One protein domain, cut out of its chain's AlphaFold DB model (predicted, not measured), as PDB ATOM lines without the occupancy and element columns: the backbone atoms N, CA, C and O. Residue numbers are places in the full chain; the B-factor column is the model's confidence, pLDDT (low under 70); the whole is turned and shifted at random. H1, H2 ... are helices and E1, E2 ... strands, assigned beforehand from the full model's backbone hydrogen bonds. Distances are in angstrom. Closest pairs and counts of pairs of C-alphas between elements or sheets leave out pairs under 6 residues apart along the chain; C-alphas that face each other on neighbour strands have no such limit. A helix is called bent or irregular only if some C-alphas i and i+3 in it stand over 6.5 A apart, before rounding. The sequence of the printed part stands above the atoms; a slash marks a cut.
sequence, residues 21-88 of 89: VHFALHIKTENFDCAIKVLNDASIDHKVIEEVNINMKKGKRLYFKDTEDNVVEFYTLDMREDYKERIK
ATOM      1  N   VAL A  21      22.150 -30.004 173.091       69.94
ATOM      2  CA  VAL A  21      22.535 -29.387 174.362       69.94
ATOM      3  C   VAL A  21      23.280 -28.103 174.011       69.94
ATOM      4  O   VAL A  21      24.238 -28.146 173.242       69.94
ATOM      5  N   HIS A  22      22.826 -26.965 174.526       75.56
ATOM      6  CA  HIS A  22      23.539 -25.699 174.398       75.56
ATOM      7  C   HIS A  22      23.738 -25.080 175.776       75.56
ATOM      8  O   HIS A  22      22.921 -25.258 176.682       75.56
ATOM      9  N   PHE A  23      24.853 -24.378 175.937       85.25
ATOM     10  CA  PHE A  23      25.189 -23.715 177.184       85.25
ATOM     11  C   PHE A  23      24.686 -22.273 177.144       85.25
ATOM     12  O   PHE A  23      25.217 -21.447 176.402       85.25
ATOM     13  N   ALA A  24      23.633 -21.988 177.912       91.25
ATOM     14  CA  ALA A  24      22.993 -20.678 177.948       91.25
ATOM     15  C   ALA A  24      23.445 -19.863 179.167       91.25
ATOM     16  O   ALA A  24      23.342 -20.318 180.308       91.25
ATOM     17  N   LEU A  25      23.898 -18.631 178.934       94.44
ATOM     18  CA  LEU A  25      24.329 -17.691 179.964       94.44
ATOM     19  C   LEU A  25      23.548 -16.381 179.865       94.44
ATOM     20  O   LEU A  25      23.477 -15.747 178.812       94.44
ATOM     21  N   HIS A  26      22.997 -15.941 180.995       95.00
ATOM     22  CA  HIS A  26      22.395 -14.618 181.081       95.00
ATOM     23  C   HIS A  26      23.482 -13.541 181.044       95.00
ATOM     24  O   HIS A  26      24.411 -13.556 181.857       95.00
ATOM     25  N   ILE A  27      23.309 -12.554 180.170       96.19
ATOM     26  CA  ILE A  27      24.097 -11.323 180.175       96.19
ATOM     27  C   ILE A  27      23.171 -10.118 180.266       96.19
ATOM     28  O   ILE A  27      22.062 -10.113 179.738       96.19
ATOM     29  N   LYS A  28      23.641  -9.050 180.913       94.12
ATOM     30  CA  LYS A  28      22.900  -7.789 180.914       94.12
ATOM     31  C   LYS A  28      22.781  -7.237 179.495       94.12
ATOM     32  O   LYS A  28      23.746  -7.283 178.734       94.12
ATOM     33  N   THR A  29      21.647  -6.612 179.189       92.94
ATOM     34  CA  THR A  29      21.398  -5.950 177.898       92.94
ATOM     35  C   THR A  29      22.486  -4.939 177.532       92.94
ATOM     36  O   THR A  29      22.895  -4.884 176.378       92.94
ATOM     37  N   GLU A  30      23.005  -4.192 178.513       95.00
ATOM     38  CA  GLU A  30      24.087  -3.211 178.323       95.00
ATOM     39  C   GLU A  30      25.400  -3.830 177.805       95.00
ATOM     40  O   GLU A  30      26.198  -3.143 177.176       95.00
ATOM     41  N   ASN A  31      25.602  -5.137 178.007       96.69
ATOM     42  CA  ASN A  31      26.799  -5.858 177.574       96.69
ATOM     43  C   ASN A  31      26.621  -6.574 176.228       96.69
ATOM     44  O   ASN A  31      27.583  -7.146 175.715       96.69
ATOM     45  N   PHE A  32      25.416  -6.575 175.653       96.06
ATOM     46  CA  PHE A  32      25.106  -7.380 174.471       96.06
ATOM     47  C   PHE A  32      25.924  -6.954 173.247       96.06
ATOM     48  O   PHE A  32      26.569  -7.782 172.604       96.06
ATOM     49  N   ASP A  33      25.984  -5.650 172.978       96.25
ATOM     50  CA  ASP A  33      26.736  -5.114 171.840       96.25
ATOM     51  C   ASP A  33      28.252  -5.302 172.028       96.25
ATOM     52  O   ASP A  33      28.984  -5.546 171.068       96.25
ATOM     53  N   CYS A  34      28.728  -5.275 173.280       97.62
ATOM     54  CA  CYS A  34      30.115  -5.602 173.604       97.62
ATOM     55  C   CYS A  34      30.437  -7.073 173.297       97.62
ATOM     56  O   CYS A  34      31.498  -7.358 172.747       97.62
ATOM     57  N   ALA A  35      29.530  -8.004 173.611       97.56
ATOM     58  CA  ALA A  35      29.713  -9.419 173.288       97.56
ATOM     59  C   ALA A  35      29.787  -9.644 171.768       97.56
ATOM     60  O   ALA A  35      30.695 -10.325 171.297       97.56
ATOM     61  N   ILE A  36      28.903  -9.003 170.994       97.88
ATOM     62  CA  ILE A  36      28.948  -9.037 169.523       97.88
ATOM     63  C   ILE A  36      30.287  -8.506 169.008       97.88
ATOM     64  O   ILE A  36      30.903  -9.122 168.140       97.88
ATOM     65  N   LYS A  37      30.759  -7.378 169.551       98.25
ATOM     66  CA  LYS A  37      32.045  -6.798 169.156       98.25
ATOM     67  C   LYS A  37      33.196  -7.785 169.366       98.25
ATOM     68  O   LYS A  37      34.006  -7.947 168.464       98.25
ATOM     69  N   VAL A  38      33.243  -8.470 170.510       98.12
ATOM     70  CA  VAL A  38      34.276  -9.480 170.796       98.12
ATOM     71  C   VAL A  38      34.243 -10.622 169.776       98.12
ATOM     72  O   VAL A  38      35.295 -11.008 169.273       98.12
ATOM     73  N   LEU A  39      33.056 -11.137 169.434       97.69
ATOM     74  CA  LEU A  39      32.929 -12.204 168.434       97.69
ATOM     75  C   LEU A  39      33.353 -11.733 167.036       97.69
ATOM     76  O   LEU A  39      34.071 -12.452 166.345       97.69
ATOM     77  N   ASN A  40      32.971 -10.516 166.644       97.94
ATOM     78  CA  ASN A  40      33.385  -9.910 165.378       97.94
ATOM     79  C   ASN A  40      34.903  -9.729 165.289       97.94
ATOM     80  O   ASN A  40      35.509 -10.139 164.301       97.94
ATOM     81  N   ASP A  41      35.521  -9.153 166.323       98.38
ATOM     82  CA  ASP A  41      36.970  -8.920 166.374       98.38
ATOM     83  C   ASP A  41      37.752 -10.246 166.295       98.38
ATOM     84  O   ASP A  41      38.837 -10.300 165.717       98.38
ATOM     85  N   ALA A  42      37.181 -11.328 166.833       97.25
ATOM     86  CA  ALA A  42      37.739 -12.675 166.775       97.25
ATOM     87  C   ALA A  42      37.355 -13.465 165.506       97.25
ATOM     88  O   ALA A  42      37.774 -14.612 165.362       97.25
ATOM     89  N   SER A  43      36.578 -12.883 164.583       96.81
ATOM     90  CA  SER A  43      36.048 -13.564 163.387       96.81
ATOM     91  C   SER A  43      35.253 -14.843 163.697       96.81
ATOM     92  O   SER A  43      35.309 -15.821 162.951       96.81
ATOM     93  N   ILE A  44      34.503 -14.840 164.800       96.62
ATOM     94  CA  ILE A  44      33.647 -15.955 165.214       96.62
ATOM     95  C   ILE A  44      32.258 -15.785 164.591       96.62
ATOM     96  O   ILE A  44      31.579 -14.770 164.782       96.62
ATOM     97  N   ASP A  45      31.826 -16.810 163.854       96.06
ATOM     98  CA  ASP A  45      30.481 -16.870 163.287       96.06
ATOM     99  C   ASP A  45      29.429 -16.910 164.399       96.06
ATOM    100  O   ASP A  45      29.528 -17.678 165.360       96.06
ATOM    101  N   HIS A  46      28.413 -16.067 164.261       95.06
ATOM    102  CA  HIS A  46      27.379 -15.915 165.268       95.06
ATOM    103  C   HIS A  46      26.047 -15.513 164.640       95.06
ATOM    104  O   HIS A  46      25.965 -15.080 163.488       95.06
ATOM    105  N   LYS A  47      24.976 -15.648 165.420       93.75
ATOM    106  CA  LYS A  47      23.623 -15.272 165.026       93.75
ATOM    107  C   LYS A  47      22.929 -14.529 166.151       93.75
ATOM    108  O   LYS A  47      22.857 -15.016 167.275       93.75
ATOM    109  N   VAL A  48      22.382 -13.364 165.821       93.69
ATOM    110  CA  VAL A  48      21.561 -12.560 166.727       93.69
ATOM    111  C   VAL A  48      20.092 -12.836 166.447       93.69
ATOM    112  O   VAL A  48      19.673 -12.852 165.289       93.69
ATOM    113  N   ILE A  49      19.313 -13.034 167.506       90.44
ATOM    114  CA  ILE A  49      17.857 -13.142 167.447       90.44
ATOM    115  C   ILE A  49      17.265 -12.130 168.422       90.44
ATOM    116  O   ILE A  49      17.680 -12.044 169.577       90.44
ATOM    117  N   GLU A  50      16.287 -11.366 167.950       89.62
ATOM    118  CA  GLU A  50      15.487 -10.480 168.786       89.62
ATOM    119  C   GLU A  50      14.106 -11.106 168.971       89.62
ATOM    120  O   GLU A  50      13.426 -11.428 167.998       89.62
ATOM    121  N   GLU A  51      13.692 -11.290 170.221       81.44
ATOM    122  CA  GLU A  51      12.397 -11.871 170.566       81.44
ATOM    123  C   GLU A  51      11.607 -10.925 171.461       81.44
ATOM    124  O   GLU A  51      12.150 -10.173 172.272       81.44
ATOM    125  N   VAL A  52      10.288 -10.988 171.328       80.00
ATOM    126  CA  VAL A  52       9.353 -10.360 172.253       80.00
ATOM    127  C   VAL A  52       8.639 -11.491 172.972       80.00
ATOM    128  O   VAL A  52       7.977 -12.303 172.325       80.00
ATOM    129  N   ASN A  53       8.795 -11.585 174.294       72.56
ATOM    130  CA  ASN A  53       8.094 -12.612 175.060       72.56
ATOM    131  C   ASN A  53       6.584 -12.312 175.132       72.56
ATOM    132  O   ASN A  53       6.119 -11.230 174.766       72.56
ATOM    133  N   ILE A  54       5.814 -13.263 175.671       70.25
ATOM    134  CA  ILE A  54       4.353 -13.154 175.839       70.25
ATOM    135  C   ILE A  54       3.905 -11.904 176.621       70.25
ATOM    136  O   ILE A  54       2.772 -11.460 176.477       70.25
ATOM    137  N   ASN A  55       4.809 -11.309 177.403       70.56
ATOM    138  CA  ASN A  55       4.575 -10.127 178.230       70.56
ATOM    139  C   ASN A  55       5.102  -8.836 177.578       70.56
ATOM    140  O   ASN A  55       5.378  -7.859 178.273       70.56
ATOM    141  N   MET A  56       5.304  -8.839 176.257       77.00
ATOM    142  CA  MET A  56       5.848  -7.721 175.475       77.00
ATOM    143  C   MET A  56       7.258  -7.261 175.889       77.00
ATOM    144  O   MET A  56       7.707  -6.184 175.488       77.00
ATOM    145  N   LYS A  57       8.001  -8.067 176.662       77.94
ATOM    146  CA  LYS A  57       9.393  -7.769 177.013       77.94
ATOM    147  C   LYS A  57      10.300  -8.196 175.868       77.94
ATOM    148  O   LYS A  57      10.255  -9.340 175.420       77.94
ATOM    149  N   LYS A  58      11.136  -7.264 175.413       83.19
ATOM    150  CA  LYS A  58      12.156  -7.516 174.393       83.19
ATOM    151  C   LYS A  58      13.347  -8.233 175.024       83.19
ATOM    152  O   LYS A  58      13.935  -7.723 175.977       83.19
ATOM    153  N   GLY A  59      13.700  -9.388 174.482       88.12
ATOM    154  CA  GLY A  59      14.929 -10.112 174.771       88.12
ATOM    155  C   GLY A  59      15.788 -10.195 173.517       88.12
ATOM    156  O   GLY A  59      15.275 -10.254 172.401       88.12
ATOM    157  N   LYS A  60      17.104 -10.203 173.699       93.25
ATOM    158  CA  LYS A  60      18.045 -10.547 172.639       93.25
ATOM    159  C   LYS A  60      18.731 -11.854 172.990       93.25
ATOM    160  O   LYS A  60      18.989 -12.128 174.166       93.25
ATOM    161  N   ARG A  61      19.032 -12.633 171.959       93.00
ATOM    162  CA  ARG A  61      19.818 -13.855 172.035       93.00
ATOM    163  C   ARG A  61      20.960 -13.797 171.039       93.00
ATOM    164  O   ARG A  61      20.787 -13.309 169.922       93.00
ATOM    165  N   LEU A  62      22.115 -14.292 171.447       94.56
ATOM    166  CA  LEU A  62      23.321 -14.381 170.640       94.56
ATOM    167  C   LEU A  62      23.819 -15.819 170.684       94.56
ATOM    168  O   LEU A  62      24.161 -16.317 171.752       94.56
ATOM    169  N   TYR A  63      23.861 -16.456 169.522       93.19
ATOM    170  CA  TYR A  63      24.325 -17.827 169.351       93.19
ATOM    171  C   TYR A  63      25.667 -17.848 168.649       93.19
ATOM    172  O   TYR A  63      25.855 -17.126 167.672       93.19
ATOM    173  N   PHE A  64      26.567 -18.704 169.109       94.00
ATOM    174  CA  PHE A  64      27.861 -18.971 168.486       94.00
ATOM    175  C   PHE A  64      28.340 -20.372 168.884       94.00
ATOM    176  O   PHE A  64      27.700 -21.047 169.695       94.00
ATOM    177  N   LYS A  65      29.430 -20.831 168.267       92.19
ATOM    178  CA  LYS A  65      30.075 -22.092 168.631       92.19
ATOM    179  C   LYS A  65      31.374 -21.841 169.372       92.19
ATOM    180  O   LYS A  65      32.096 -20.901 169.040       92.19
ATOM    181  N   ASP A  66      31.662 -22.685 170.351       91.56
ATOM    182  CA  ASP A  66      32.996 -22.749 170.937       91.56
ATOM    183  C   ASP A  66      33.971 -23.529 170.030       91.56
ATOM    184  O   ASP A  66      33.651 -23.923 168.906       91.56
ATOM    185  N   THR A  67      35.190 -23.739 170.520       92.25
ATOM    186  CA  THR A  67      36.249 -24.457 169.798       92.25
ATOM    187  C   THR A  67      35.986 -25.955 169.624       92.25
ATOM    188  O   THR A  67      36.717 -26.606 168.884       92.25
ATOM    189  N   GLU A  68      34.981 -26.502 170.305       90.31
ATOM    190  CA  GLU A  68      34.591 -27.915 170.280       90.31
ATOM    191  C   GLU A  68      33.246 -28.128 169.560       90.31
ATOM    192  O   GLU A  68      32.626 -29.183 169.690       90.31
ATOM    193  N   ASP A  69      32.794 -27.136 168.782       86.38
ATOM    194  CA  ASP A  69      31.510 -27.129 168.072       86.38
ATOM    195  C   ASP A  69      30.265 -27.141 168.985       86.38
ATOM    196  O   ASP A  69      29.138 -27.300 168.491       86.38
ATOM    197  N   ASN A  70      30.422 -26.914 170.295       86.94
ATOM    198  CA  ASN A  70      29.284 -26.782 171.200       86.94
ATOM    199  C   ASN A  70      28.577 -25.452 170.957       86.94
ATOM    200  O   ASN A  70      29.200 -24.414 170.733       86.94
ATOM    201  N   VAL A  71      27.249 -25.469 171.051       88.62
ATOM    202  CA  VAL A  71      26.435 -24.263 170.898       88.62
ATOM    203  C   VAL A  71      26.416 -23.499 172.217       88.62
ATOM    204  O   VAL A  71      26.051 -24.047 173.260       88.62
ATOM    205  N   VAL A  72      26.752 -22.215 172.155       92.19
ATOM    206  CA  VAL A  72      26.670 -21.281 173.277       92.19
ATOM    207  C   VAL A  72      25.598 -20.241 172.975       92.19
ATOM    208  O   VAL A  72      25.518 -19.727 171.858       92.19
ATOM    209  N   GLU A  73      24.774 -19.933 173.974       93.56
ATOM    210  CA  GLU A  73      23.758 -18.882 173.917       93.56
ATOM    211  C   GLU A  73      24.039 -17.826 174.983       93.56
ATOM    212  O   GLU A  73      24.140 -18.138 176.169       93.56
ATOM    213  N   PHE A  74      24.076 -16.556 174.588       95.56
ATOM    214  CA  PHE A  74      23.885 -15.445 175.515       95.56
ATOM    215  C   PHE A  74      22.485 -14.877 175.363       95.56
ATOM    216  O   PHE A  74      22.090 -14.516 174.256       95.56
ATOM    217  N   TYR A  75      21.756 -14.742 176.468       94.00
ATOM    218  CA  TYR A  75      20.410 -14.170 176.475       94.00
ATOM    219  C   TYR A  75      20.298 -13.000 177.452       94.00
ATOM    220  O   TYR A  75      20.950 -12.981 178.496       94.00
ATOM    221  N   THR A  76      19.452 -12.021 177.123       94.69
ATOM    222  CA  THR A  76      19.254 -10.813 177.950       94.69
ATOM    223  C   THR A  76      17.935 -10.787 178.716       94.69
ATOM    224  O   THR A  76      17.649  -9.820 179.420       94.69
ATOM    225  N   LEU A  77      17.079 -11.792 178.530       91.50
ATOM    226  CA  LEU A  77      15.797 -11.850 179.223       91.50
ATOM    227  C   LEU A  77      16.017 -12.137 180.715       91.50
ATOM    228  O   LEU A  77      16.605 -13.156 181.076       91.50
ATOM    229  N   ASP A  78      15.502 -11.262 181.581       88.50
ATOM    230  CA  ASP A  78      15.505 -11.496 183.025       88.50
ATOM    231  C   ASP A  78      14.514 -12.616 183.369       88.50
ATOM    232  O   ASP A  78      13.296 -12.415 183.399       88.50
ATOM    233  N   MET A  79      15.054 -13.802 183.652       87.50
ATOM    234  CA  MET A  79      14.252 -14.980 183.974       87.50
ATOM    235  C   MET A  79      13.502 -14.850 185.297       87.50
ATOM    236  O   MET A  79      12.429 -15.426 185.431       87.50
ATOM    237  N   ARG A  80      14.006 -14.091 186.279       87.38
ATOM    238  CA  ARG A  80      13.286 -13.878 187.545       87.38
ATOM    239  C   ARG A  80      11.987 -13.134 187.277       87.38
ATOM    240  O   ARG A  80      10.935 -13.519 187.785       87.38
ATOM    241  N   GLU A  81      12.071 -12.065 186.498       84.62
ATOM    242  CA  GLU A  81      10.905 -11.283 186.112       84.62
ATOM    243  C   GLU A  81       9.997 -12.061 185.157       84.62
ATOM    244  O   GLU A  81       8.779 -11.976 185.276       84.62
ATOM    245  N   ASP A  82      10.565 -12.848 184.246       84.56
ATOM    246  CA  ASP A  82       9.798 -13.732 183.367       84.56
ATOM    247  C   ASP A  82       8.996 -14.776 184.168       84.56
ATOM    248  O   ASP A  82       7.790 -14.906 183.969       84.56
ATOM    249  N   TYR A  83       9.614 -15.443 185.151       85.88
ATOM    250  CA  TYR A  83       8.934 -16.401 186.029       85.88
ATOM    251  C   TYR A  83       7.810 -15.763 186.843       85.88
ATOM    252  O   TYR A  83       6.724 -16.333 186.926       85.88
ATOM    253  N   LYS A  84       8.041 -14.582 187.430       85.06
ATOM    254  CA  LYS A  84       6.998 -13.878 188.194       85.06
ATOM    255  C   LYS A  84       5.765 -13.594 187.347       85.06
ATOM    256  O   LYS A  84       4.656 -13.759 187.839       85.06
ATOM    257  N   GLU A  85       5.948 -13.162 186.102       80.88
ATOM    258  CA  GLU A  85       4.821 -12.877 185.211       80.88
ATOM    259  C   GLU A  85       4.104 -14.157 184.760       80.88
ATOM    260  O   GLU A  85       2.881 -14.161 184.675       80.88
ATOM    261  N   ARG A  86       4.827 -15.263 184.542       77.56
ATOM    262  CA  ARG A  86       4.212 -16.553 184.179       77.56
ATOM    263  C   ARG A  86       3.301 -17.130 185.265       77.56
ATOM    264  O   ARG A  86       2.367 -17.835 184.924       77.56
ATOM    265  N   ILE A  87       3.585 -16.860 186.541       76.94
ATOM    266  CA  ILE A  87       2.838 -17.404 187.694       76.94
ATOM    267  C   ILE A  87       1.614 -16.533 188.052       76.94
ATOM    268  O   ILE A  87       0.801 -16.909 188.893       76.94
ATOM    269  N   LYS A  88       1.454 -15.350 187.439       66.00
ATOM    270  CA  LYS A  88       0.275 -14.489 187.655       66.00
ATOM    271  C   LYS A  88      -1.001 -15.001 186.970       66.00
ATOM    272  O   LYS A  88      -2.063 -14.427 187.207       66.00
TER     273      LYS A  88
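AT A GLANCE: This is residues 21 to 88 of the 89 residues of an uncharacterized protein of Bacillus megaterium (UniProt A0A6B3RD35). Picture a twisted sheet of four strands, E1, E4, E3 and E2 side by side, with the helix H1 packed over one face and no named helix on the other. A short second helix, H2, lies beyond the sheet after E4, away from H1, and draws the outline out along its longest axis. The printed part has 68 residues, with two named helices and four named strands in the order E1, H1, E2, E3, E4, H2, and the class is mixed, helices and strands. The sheet, in the order E1, E4, E3, E2, is mixed: E1 and E4 are parallel, the other neighbours antiparallel. The whole is only just loose, close to compact, with a radius of gyration of the C-alphas of 13.2 A, and it is elongated, spanning 43 by 25 by 15 A.

IN THESE COORDINATES: Start with the sheet's longest strand, E3, residues 58 to 65: find C-alpha 58 at (12.156, -7.516, 174.393), and from there the strand runs 23.8 A to C-alpha 65 at (30.075, -22.092, 168.631). E2 is residues 46 to 52, 20.1 A long. E4, residues 71 to 75, and E1, residues 22 to 26, each measure 13.0 A; look for C-alpha 22 at (23.539, -25.699, 174.398). Helix H1 runs from Thr 29 to Asp 41, 19.6 A; it is irregular, with C-alphas 30 and 33 7.3 A apart. Helix H2, residues 79 to 86, is 10.2 A long and ends with C-alpha 86 at (4.212, -16.553, 184.179).

HOW THE PARTS SIT: Begin at the inner strand E3, whose centre is the nearest to the mean of the C-alphas, 3.2 A from it. On one side it has E2, antiparallel at 159 degrees: look at N 49 and O 61, 2.8 A apart, and N 59 and O 51, also 2.8 A. On its other side is E4, antiparallel at 158 degrees, with N 62 and O 74 at 2.8 A. E2 and E3 form a hairpin, as do E3 and E4, and E2, E3, E4 make a meander, each strand the antiparallel neighbour of the one before. Beyond E4 find the edge strand E1, parallel to E4 at 21 degrees, with N 25 and O 73 at 2.8 A; the other edge strand is E2. Now look over the sheet: H1 is on it at a height of 9.9 A, over E3, and runs along the strands, at 26 degrees to E3 on the local plane. The closest C-alphas of H1 and E3 are those of Thr 29 and Lys 60, 7.7 A apart. This gives two layers, a helix on one face of a sheet. E1, H1 and E2 form a split strand-helix-strand unit, two strands running the same way with E4 and E3 between them, and its crossover is right-handed. H2 is not on the sheet, and it is apart from H1, E1, E2 and E3. In H2 every O i to N i+4 pair is within hydrogen-bond range; in H1, 7 of 9 are.

THE WHOLE: The two C-alphas farthest apart are those of Ser 43 and Lys 88, 43.2 A. The printed part has no cut from residue 21 to residue 88, and each link between elements that follow each other is tight. From edge to edge of the sheet the strands' lines turn by 60 degrees. The mean pLDDT of the printed part is 89.3, and residues 21 and 88 are under 70.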